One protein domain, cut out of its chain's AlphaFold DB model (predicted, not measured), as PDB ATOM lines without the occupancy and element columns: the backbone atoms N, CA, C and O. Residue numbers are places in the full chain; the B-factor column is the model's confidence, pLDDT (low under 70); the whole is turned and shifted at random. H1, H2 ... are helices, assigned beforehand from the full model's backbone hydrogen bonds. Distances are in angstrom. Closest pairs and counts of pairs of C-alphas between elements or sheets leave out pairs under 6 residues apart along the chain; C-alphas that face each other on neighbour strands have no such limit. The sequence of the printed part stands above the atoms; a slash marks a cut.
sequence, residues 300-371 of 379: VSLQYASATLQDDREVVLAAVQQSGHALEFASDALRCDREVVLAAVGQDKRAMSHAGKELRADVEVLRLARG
ATOM      1  N   VAL A 300     214.785 286.877 160.042       96.31
ATOM      2  CA  VAL A 300     215.503 286.714 161.323       96.31
ATOM      3  C   VAL A 300     214.587 286.367 162.504       96.31
ATOM      4  O   VAL A 300     215.078 286.058 163.584       96.31
ATOM      5  N   SER A 301     213.263 286.373 162.323       97.00
ATOM      6  CA  SER A 301     212.305 285.917 163.341       97.00
ATOM      7  C   SER A 301     212.462 284.433 163.680       97.00
ATOM      8  O   SER A 301     212.023 284.014 164.748       97.00
ATOM      9  N   LEU A 302     213.151 283.658 162.827       97.06
ATOM     10  CA  LEU A 302     213.548 282.275 163.100       97.06
ATOM     11  C   LEU A 302     214.295 282.118 164.439       97.06
ATOM     12  O   LEU A 302     214.157 281.092 165.102       97.06
ATOM     13  N   GLN A 303     215.016 283.151 164.893       96.75
ATOM     14  CA  GLN A 303     215.709 283.143 166.189       96.75
ATOM     15  C   GLN A 303     214.773 282.913 167.389       96.75
ATOM     16  O   GLN A 303     215.219 282.478 168.446       96.75
ATOM     17  N   TYR A 304     213.484 283.234 167.239       95.81
ATOM     18  CA  TYR A 304     212.475 283.079 168.284       95.81
ATOM     19  C   TYR A 304     211.683 281.775 168.164       95.81
ATOM     20  O   TYR A 304     210.870 281.493 169.039       95.81
ATOM     21  N   ALA A 305     211.880 281.001 167.096       96.06
ATOM     22  CA  ALA A 305     211.231 279.710 166.928       96.06
ATOM     23  C   ALA A 305     211.805 278.669 167.906       96.06
ATOM     24  O   ALA A 305     212.917 278.815 168.415       96.06
ATOM     25  N   SER A 306     211.046 277.607 168.173       96.31
ATOM     26  CA  SER A 306     211.544 276.454 168.927       96.31
ATOM     27  C   SER A 306     212.701 275.768 168.190       96.31
ATOM     28  O   SER A 306     212.796 275.840 166.964       96.31
ATOM     29  N   ALA A 307     213.536 275.021 168.919       96.44
ATOM     30  CA  ALA A 307     214.599 274.215 168.311       96.44
ATOM     31  C   ALA A 307     214.058 273.250 167.235       96.44
ATOM     32  O   ALA A 307     214.686 273.065 166.199       96.44
ATOM     33  N   THR A 308     212.856 272.699 167.442       96.88
ATOM     34  CA  THR A 308     212.170 271.839 166.467       96.88
ATOM     35  C   THR A 308     211.886 272.565 165.154       96.88
ATOM     36  O   THR A 308     212.083 271.992 164.091       96.88
ATOM     37  N   LEU A 309     211.442 273.825 165.204       97.38
ATOM     38  CA  LEU A 309     211.152 274.613 164.000       97.38
ATOM     39  C   LEU A 309     212.403 275.256 163.387       97.38
ATOM     40  O   LEU A 309     212.418 275.535 162.193       97.38
ATOM     41  N   GLN A 310     213.468 275.443 164.169       97.88
ATOM     42  CA  GLN A 310     214.804 275.774 163.658       97.88
ATOM     43  C   GLN A 310     215.466 274.599 162.920       97.88
ATOM     44  O   GLN A 310     216.410 274.815 162.161       97.88
ATOM     45  N   ASP A 311     214.971 273.377 163.128       97.75
ATOM     46  CA  ASP A 311     215.329 272.165 162.381       97.75
ATOM     47  C   ASP A 311     214.250 271.761 161.351       97.75
ATOM     48  O   ASP A 311     214.408 270.787 160.615       97.75
ATOM     49  N   ASP A 312     213.153 272.524 161.239       98.19
ATOM     50  CA  ASP A 312     212.139 272.309 160.206       98.19
ATOM     51  C   ASP A 312     212.607 272.954 158.900       98.19
ATOM     52  O   ASP A 312     212.672 274.178 158.743       98.19
ATOM     53  N   ARG A 313     212.925 272.094 157.934       97.25
ATOM     54  CA  ARG A 313     213.453 272.494 156.631       97.25
ATOM     55  C   ARG A 313     212.560 273.496 155.898       97.25
ATOM     56  O   ARG A 313     213.088 274.383 155.235       97.25
ATOM     57  N   GLU A 314     211.240 273.364 155.982       97.69
ATOM     58  CA  GLU A 314     210.301 274.259 155.299       97.69
ATOM     59  C   GLU A 314     210.346 275.663 155.911       97.69
ATOM     60  O   GLU A 314     210.473 276.655 155.190       97.69
ATOM     61  N   VAL A 315     210.315 275.740 157.244       98.06
ATOM     62  CA  VAL A 315     210.381 277.006 157.988       98.06
ATOM     63  C   VAL A 315     211.710 277.715 157.742       98.06
ATOM     64  O   VAL A 315     211.738 278.911 157.445       98.06
ATOM     65  N   VAL A 316     212.817 276.976 157.820       98.31
ATOM     66  CA  VAL A 316     214.160 277.521 157.607       98.31
ATOM     67  C   VAL A 316     214.347 277.977 156.168       98.31
ATOM     68  O   VAL A 316     214.896 279.056 155.946       98.31
ATOM     69  N   LEU A 317     213.859 277.214 155.185       97.88
ATOM     70  CA  LEU A 317     213.948 277.606 153.781       97.88
ATOM     71  C   LEU A 317     213.173 278.907 153.519       97.88
ATOM     72  O   LEU A 317     213.709 279.811 152.877       97.88
ATOM     73  N   ALA A 318     211.966 279.044 154.074       97.56
ATOM     74  CA  ALA A 318     211.208 280.293 154.013       97.56
ATOM     75  C   ALA A 318     211.974 281.460 154.672       97.56
ATOM     76  O   ALA A 318     212.021 282.567 154.131       97.56
ATOM     77  N   ALA A 319     212.638 281.208 155.806       97.94
ATOM     78  CA  ALA A 319     213.401 282.218 156.536       97.94
ATOM     79  C   ALA A 319     214.621 282.723 155.776       97.94
ATOM     80  O   ALA A 319     214.811 283.938 155.672       97.94
ATOM     81  N   VAL A 320     215.414 281.819 155.203       97.75
ATOM     82  CA  VAL A 320     216.614 282.197 154.448       97.75
ATOM     83  C   VAL A 320     216.284 282.852 153.111       97.75
ATOM     84  O   VAL A 320     217.032 283.719 152.662       97.75
ATOM     85  N   GLN A 321     215.154 282.486 152.495       96.69
ATOM     86  CA  GLN A 321     214.650 283.152 151.293       96.69
ATOM     87  C   GLN A 321     214.222 284.591 151.586       96.69
ATOM     88  O   GLN A 321     214.467 285.476 150.769       96.69
ATOM     89  N   GLN A 322     213.642 284.849 152.762       97.06
ATOM     90  CA  GLN A 322     213.313 286.210 153.177       97.06
ATOM     91  C   GLN A 322     214.561 287.004 153.597       97.06
ATOM     92  O   GLN A 322     214.726 288.164 153.220       97.06
ATOM     93  N   SER A 323     215.462 286.399 154.375       96.50
ATOM     94  CA  SER A 323     216.717 287.012 154.817       96.50
ATOM     95  C   SER A 323     217.812 285.961 154.934       96.50
ATOM     96  O   SER A 323     217.756 285.116 155.823       96.50
ATOM     97  N   GLY A 324     218.857 286.053 154.107       95.50
ATOM     98  CA  GLY A 324     219.962 285.087 154.125       95.50
ATOM     99  C   GLY A 324     220.635 284.942 155.499       95.50
ATOM    100  O   GLY A 324     221.061 283.848 155.861       95.50
ATOM    101  N   HIS A 325     220.659 286.010 156.311       95.75
ATOM    102  CA  HIS A 325     221.175 285.975 157.693       95.75
ATOM    103  C   HIS A 325     220.408 285.029 158.613       95.75
ATOM    104  O   HIS A 325     220.965 284.580 159.608       95.75
ATOM    105  N   ALA A 326     219.162 284.675 158.285       97.44
ATOM    106  CA  ALA A 326     218.380 283.729 159.075       97.44
ATOM    107  C   ALA A 326     219.062 282.355 159.202       97.44
ATOM    108  O   ALA A 326     218.797 281.638 160.162       97.44
ATOM    109  N   LEU A 327     219.989 282.018 158.292       97.56
ATOM    110  CA  LEU A 327     220.797 280.800 158.361       97.56
ATOM    111  C   LEU A 327     221.587 280.679 159.676       97.56
ATOM    112  O   LEU A 327     221.895 279.569 160.096       97.56
ATOM    113  N   GLU A 328     221.907 281.796 160.336       97.62
ATOM    114  CA  GLU A 328     222.542 281.803 161.657       97.62
ATOM    115  C   GLU A 328     221.731 281.045 162.716       97.62
ATOM    116  O   GLU A 328     222.319 280.412 163.590       97.62
ATOM    117  N   PHE A 329     220.402 281.091 162.614       97.56
ATOM    118  CA  PHE A 329     219.474 280.534 163.601       97.56
ATOM    119  C   PHE A 329     218.956 279.140 163.236       97.56
ATOM    120  O   PHE A 329     218.178 278.566 163.992       97.56
ATOM    121  N   ALA A 330     219.344 278.607 162.078       97.69
ATOM    122  CA  ALA A 330     218.999 277.250 161.682       97.69
ATOM    123  C   ALA A 330     219.825 276.220 162.467       97.69
ATOM    124  O   ALA A 330     220.938 276.507 162.918       97.69
ATOM    125  N   SER A 331     219.306 274.997 162.575       97.75
ATOM    126  CA  SER A 331     220.042 273.873 163.154       97.75
ATOM    127  C   SER A 331     221.365 273.617 162.420       97.75
ATOM    128  O   SER A 331     221.517 273.910 161.229       97.75
ATOM    129  N   ASP A 332     222.333 273.003 163.100       96.62
ATOM    130  CA  ASP A 332     223.608 272.642 162.468       96.62
ATOM    131  C   ASP A 332     223.420 271.699 161.265       96.62
ATOM    132  O   ASP A 332     224.172 271.792 160.290       96.62
ATOM    133  N   ALA A 333     222.389 270.845 161.298       96.75
ATOM    134  CA  ALA A 333     222.025 269.969 160.188       96.75
ATOM    135  C   ALA A 333     221.603 270.775 158.950       96.75
ATOM    136  O   ALA A 333     222.152 270.565 157.868       96.75
ATOM    137  N   LEU A 334     220.705 271.753 159.104       97.62
ATOM    138  CA  LEU A 334     220.230 272.586 157.994       97.62
ATOM    139  C   LEU A 334     221.256 273.627 157.536       97.62
ATOM    140  O   LEU A 334     221.274 274.011 156.369       97.62
ATOM    141  N   ARG A 335     222.196 274.013 158.401       97.44
ATOM    142  CA  ARG A 335     223.390 274.774 157.998       97.44
ATOM    143  C   ARG A 335     224.349 273.955 157.129       97.44
ATOM    144  O   ARG A 335     225.218 274.539 156.477       97.44
ATOM    145  N   CYS A 336     224.204 272.632 157.115       95.50
ATOM    146  CA  CYS A 336     224.903 271.707 156.225       95.50
ATOM    147  C   CYS A 336     224.001 271.178 155.091       95.50
ATOM    148  O   CYS A 336     224.476 270.405 154.260       95.50
ATOM    149  N   ASP A 337     222.736 271.611 155.010       96.75
ATOM    150  CA  ASP A 337     221.866 271.325 153.868       96.75
ATOM    151  C   ASP A 337     222.264 272.239 152.707       96.75
ATOM    152  O   ASP A 337     222.223 273.472 152.778       96.75
ATOM    153  N   ARG A 338     222.686 271.606 151.614       94.69
ATOM    154  CA  ARG A 338     223.207 272.299 150.440       94.69
ATOM    155  C   ARG A 338     222.181 273.247 149.824       94.69
ATOM    156  O   ARG A 338     222.554 274.345 149.423       94.69
ATOM    157  N   GLU A 339     220.914 272.856 149.736       95.69
ATOM    158  CA  GLU A 339     219.870 273.687 149.128       95.69
ATOM    159  C   GLU A 339     219.540 274.894 150.006       95.69
ATOM    160  O   GLU A 339     219.448 276.013 149.497       95.69
ATOM    161  N   VAL A 340     219.443 274.691 151.324       96.94
ATOM    162  CA  VAL A 340     219.207 275.774 152.291       96.94
ATOM    163  C   VAL A 340     220.347 276.794 152.252       96.94
ATOM    164  O   VAL A 340     220.099 277.999 152.167       96.94
ATOM    165  N   VAL A 341     221.605 276.338 152.245       96.75
ATOM    166  CA  VAL A 341     222.772 277.231 152.165       96.75
ATOM    167  C   VAL A 341     222.829 277.975 150.834       96.75
ATOM    168  O   VAL A 341     223.109 279.175 150.823       96.75
ATOM    169  N   LEU A 342     222.550 277.310 149.709       95.25
ATOM    170  CA  LEU A 342     222.514 277.974 148.404       95.25
ATOM    171  C   LEU A 342     221.421 279.049 148.350       95.25
ATOM    172  O   LEU A 342     221.683 280.138 147.837       95.25
ATOM    173  N   ALA A 343     220.241 278.781 148.917       95.50
ATOM    174  CA  ALA A 343     219.172 279.769 149.033       95.50
ATOM    175  C   ALA A 343     219.602 280.966 149.899       95.50
ATOM    176  O   ALA A 343     219.478 282.112 149.469       95.50
ATOM    177  N   ALA A 344     220.193 280.709 151.071       96.19
ATOM    178  CA  ALA A 344     220.656 281.749 151.986       96.19
ATOM    179  C   ALA A 344     221.744 282.644 151.376       96.19
ATOM    180  O   ALA A 344     221.648 283.868 151.438       96.19
ATOM    181  N   VAL A 345     222.770 282.048 150.756       95.38
ATOM    182  CA  VAL A 345     223.886 282.776 150.123       95.38
ATOM    183  C   VAL A 345     223.441 283.483 148.845       95.38
ATOM    184  O   VAL A 345     223.954 284.557 148.523       95.38
ATOM    185  N   GLY A 346     222.476 282.902 148.128       93.88
ATOM    186  CA  GLY A 346     221.807 283.552 147.007       93.88
ATOM    187  C   GLY A 346     221.078 284.827 147.426       93.88
ATOM    188  O   GLY A 346     221.123 285.807 146.683       93.88
ATOM    189  N   GLN A 347     220.478 284.831 148.620       93.69
ATOM    190  CA  GLN A 347     219.771 285.985 149.172       93.69
ATOM    191  C   GLN A 347     220.711 287.028 149.799       93.69
ATOM    192  O   GLN A 347     220.618 288.214 149.488       93.69
ATOM    193  N   ASP A 348     221.646 286.615 150.659       92.88
ATOM    194  CA  ASP A 348     222.717 287.471 151.180       92.88
ATOM    195  C   ASP A 348     224.036 286.697 151.226       92.88
ATOM    196  O   ASP A 348     224.199 285.734 151.971       92.88
ATOM    197  N   LYS A 349     225.032 287.173 150.479       92.62
ATOM    198  CA  LYS A 349     226.365 286.556 150.390       92.62
ATOM    199  C   LYS A 349     227.044 286.404 151.752       92.62
ATOM    200  O   LYS A 349     227.848 285.492 151.934       92.62
ATOM    201  N   ARG A 350     226.731 287.286 152.707       91.25
ATOM    202  CA  ARG A 350     227.256 287.226 154.077       91.25
ATOM    203  C   ARG A 350     226.756 285.994 154.827       91.25
ATOM    204  O   ARG A 350     227.482 285.512 155.683       91.25
ATOM    205  N   ALA A 351     225.618 285.409 154.443       94.06
ATOM    206  CA  ALA A 351     225.111 284.164 155.022       94.06
ATOM    207  C   ALA A 351     226.121 283.005 154.930       94.06
ATOM    208  O   ALA A 351     226.093 282.085 155.744       94.06
ATOM    209  N   MET A 352     227.074 283.068 153.991       93.12
ATOM    210  CA  MET A 352     228.139 282.073 153.846       93.12
ATOM    211  C   MET A 352     228.952 281.881 155.139       93.12
ATOM    212  O   MET A 352     229.402 280.766 155.411       93.12
ATOM    213  N   SER A 353     229.116 282.917 155.975       93.62
ATOM    214  CA  SER A 353     229.802 282.781 157.272       93.62
ATOM    215  C   SER A 353     229.062 281.874 158.252       93.62
ATOM    216  O   SER A 353     229.685 281.359 159.183       93.62
ATOM    217  N   HIS A 354     227.766 281.646 158.037       95.06
ATOM    218  CA  HIS A 354     226.931 280.779 158.857       95.06
ATOM    219  C   HIS A 354     226.796 279.370 158.276       95.06
ATOM    220  O   HIS A 354     226.465 278.468 159.030       95.06
ATOM    221  N   ALA A 355     227.149 279.115 157.015       94.75
ATOM    222  CA  ALA A 355     227.137 277.759 156.457       94.75
ATOM    223  C   ALA A 355     228.048 276.790 157.241       94.75
ATOM    224  O   ALA A 355     229.036 277.207 157.862       94.75
ATOM    225  N   GLY A 356     227.748 275.493 157.190       94.00
ATOM    226  CA  GLY A 356     228.609 274.429 157.701       94.00
ATOM    227  C   GLY A 356     229.999 274.464 157.058       94.00
ATOM    228  O   GLY A 356     230.170 274.948 155.937       94.00
ATOM    229  N   LYS A 357     231.020 273.975 157.774       91.94
ATOM    230  CA  LYS A 357     232.432 274.097 157.352       91.94
ATOM    231  C   LYS A 357     232.682 273.545 155.946       91.94
ATOM    232  O   LYS A 357     233.409 274.170 155.181       91.94
ATOM    233  N   GLU A 358     232.059 272.420 155.611       91.25
ATOM    234  CA  GLU A 358     232.206 271.760 154.311       91.25
ATOM    235  C   GLU A 358     231.602 272.594 153.173       91.25
ATOM    236  O   GLU A 358     232.261 272.841 152.164       91.25
ATOM    237  N   LEU A 359     230.395 273.138 153.368       92.75
ATOM    238  CA  LEU A 359     229.706 273.939 152.352       92.75
ATOM    239  C   LEU A 359     230.341 275.314 152.111       92.75
ATOM    240  O   LEU A 359     230.145 275.899 151.050       92.75
ATOM    241  N   ARG A 360     231.169 275.824 153.029       90.25
ATOM    242  CA  ARG A 360     231.983 277.028 152.766       90.25
ATOM    243  C   ARG A 360     233.058 276.799 151.700       90.25
ATOM    244  O   ARG A 360     233.529 277.769 151.110       90.25
ATOM    245  N   ALA A 361     233.459 275.551 151.467       88.88
ATOM    246  CA  ALA A 361     234.391 275.177 150.406       88.88
ATOM    247  C   ALA A 361     233.677 274.671 149.138       88.88
ATOM    248  O   ALA A 361     234.344 274.411 148.134       88.88
ATOM    249  N   ASP A 362     232.342 274.550 149.153       93.00
ATOM    250  CA  ASP A 362     231.564 274.126 147.988       93.00
ATOM    251  C   ASP A 362     231.720 275.141 146.844       93.00
ATOM    252  O   ASP A 362     231.611 276.360 147.013       93.00
ATOM    253  N   VAL A 363     232.001 274.617 145.651       89.25
ATOM    254  CA  VAL A 363     232.330 275.410 144.459       89.25
ATOM    255  C   VAL A 363     231.177 276.326 144.049       89.25
ATOM    256  O   VAL A 363     231.407 277.433 143.554       89.25
ATOM    257  N   GLU A 364     229.937 275.878 144.219       88.25
ATOM    258  CA  GLU A 364     228.746 276.620 143.826       88.25
ATOM    259  C   GLU A 364     228.372 277.680 144.863       88.25
ATOM    260  O   GLU A 364     228.097 278.821 144.483       88.25
ATOM    261  N   VAL A 365     228.494 277.360 146.154       89.25
ATOM    262  CA  VAL A 365     228.348 278.331 147.251       89.25
ATOM    263  C   VAL A 365     229.390 279.449 147.127       89.25
ATOM    264  O   VAL A 365     229.043 280.632 147.168       89.25
ATOM    265  N   LEU A 366     230.661 279.106 146.881       88.69
ATOM    266  CA  LEU A 366     231.737 280.078 146.650       88.69
ATOM    267  C   LEU A 366     231.477 280.960 145.425       88.69
ATOM    268  O   LEU A 366     231.770 282.159 145.440       88.69
ATOM    269  N   ARG A 367     230.937 280.376 144.350       88.06
ATOM    270  CA  ARG A 367     230.581 281.116 143.134       88.06
ATOM    271  C   ARG A 367     229.490 282.146 143.422       88.06
ATOM    272  O   ARG A 367     229.641 283.298 143.011       88.06
ATOM    273  N   LEU A 368     228.437 281.757 144.139       88.19
ATOM    274  CA  LEU A 368     227.352 282.652 144.557       88.19
ATOM    275  C   LEU A 368     227.853 283.767 145.483       88.19
ATOM    276  O   LEU A 368     227.603 284.946 145.222       88.19
ATOM    277  N   ALA A 369     228.644 283.419 146.502       86.12
ATOM    278  CA  ALA A 369     229.212 284.380 147.445       86.12
ATOM    279  C   ALA A 369     230.092 285.440 146.752       86.12
ATOM    280  O   ALA A 369     230.130 286.597 147.169       86.12
ATOM    281  N   ARG A 370     230.750 285.086 145.639       86.88
ATOM    282  CA  ARG A 370     231.547 286.007 144.804       86.88
ATOM    283  C   ARG A 370     230.728 286.800 143.776       86.88
ATOM    284  O   ARG A 370     231.290 287.617 143.056       86.88
ATOM    285  N   GLY A 371     229.406 286.616 143.722       75.88
ATOM    286  CA  GLY A 371     228.496 287.341 142.825       75.88
ATOM    287  C   GLY A 371     228.178 286.657 141.496       75.88
ATOM    288  O   GLY A 371     227.605 287.301 140.621       75.88
TER     289      GLY A 371
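AT A GLANCE: This is residues 300 to 371 of the 379 residues of the protein "Hypothetical protein" of Symbiodinium pilosum (UniProt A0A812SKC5). The chain is wound in stacked turns, a short solenoid of two rows: H3, H5 and H7 stand side by side and run the same way, and the shorter helices H1, H4 and H6 make a second row packed along them. H2 sits at one end, by H1 and H3. The printed part has 72 residues with seven named helices, H1 to H7 in order, and no named strand; the class is all helix. It is compact, with a radius of gyration of the C-alphas of 10.7 A, and elongated, spanning 32 by 20 by 17 A.

IN THESE COORDINATES: Find C-alpha 300 at (215.503, 286.714, 161.323), where H1 begins, residues 300 to 304. Then come H2, residues 307 to 310, and H3, residues 313 to 322, 14.1 A long. H4 is residues 324 to 329, 10.5 A. H5, residues 338 to 347, is 14.2 A long, and H6 is residues 349 to 353. H7, residues 363 to 369, spans 10.0 A and ends at C-alpha 369, (229.212, 284.380, 147.445).

HOW THE PARTS SIT: Look first at H1, which touches H4, closest C-alphas Val 300 and Ala 326, 4.7 A. H2 and H3 only just touch, with 3 pairs of C-alphas within 8 A, and only at the corner. H3 and H4 form a helical hairpin, a steep tilt of 42 degrees, opposite ways; their closest C-alphas, Val 320 and Ala 326, are 5.2 A apart. H3 touches H5 at a shallow tilt of 18 degrees, the same way, Val 320 to Ala 344, C-alphas 4.8 A apart. H6 touches H4, closest C-alphas His 325 and Ala 351, 5.1 A. H5 touches H7 at a shallow tilt of 25 degrees, the same way, closest C-alphas Leu 342 and Val 365, 6.0 A. The helix packing is part aligned, part crossed: 2 of 4 pairs are at a shallow tilt. H1 and H7 are apart. Every O i to N i+4 pair is within hydrogen-bond range in H3, H5 and H7; the counts are 0 of 1 in H1, 0 of 2 in H4 and 0 of 1 in H6, where O i to N i+3 gives 2 of 2, 3 of 3 and 2 of 2, and H2 is too short for an i+4 pair.

THE WHOLE: The two C-alphas farthest apart, Ser 306 and Gly 371, are 33.0 A apart. The printed part has no cut and no long link. No printed residue is under pLDDT 70.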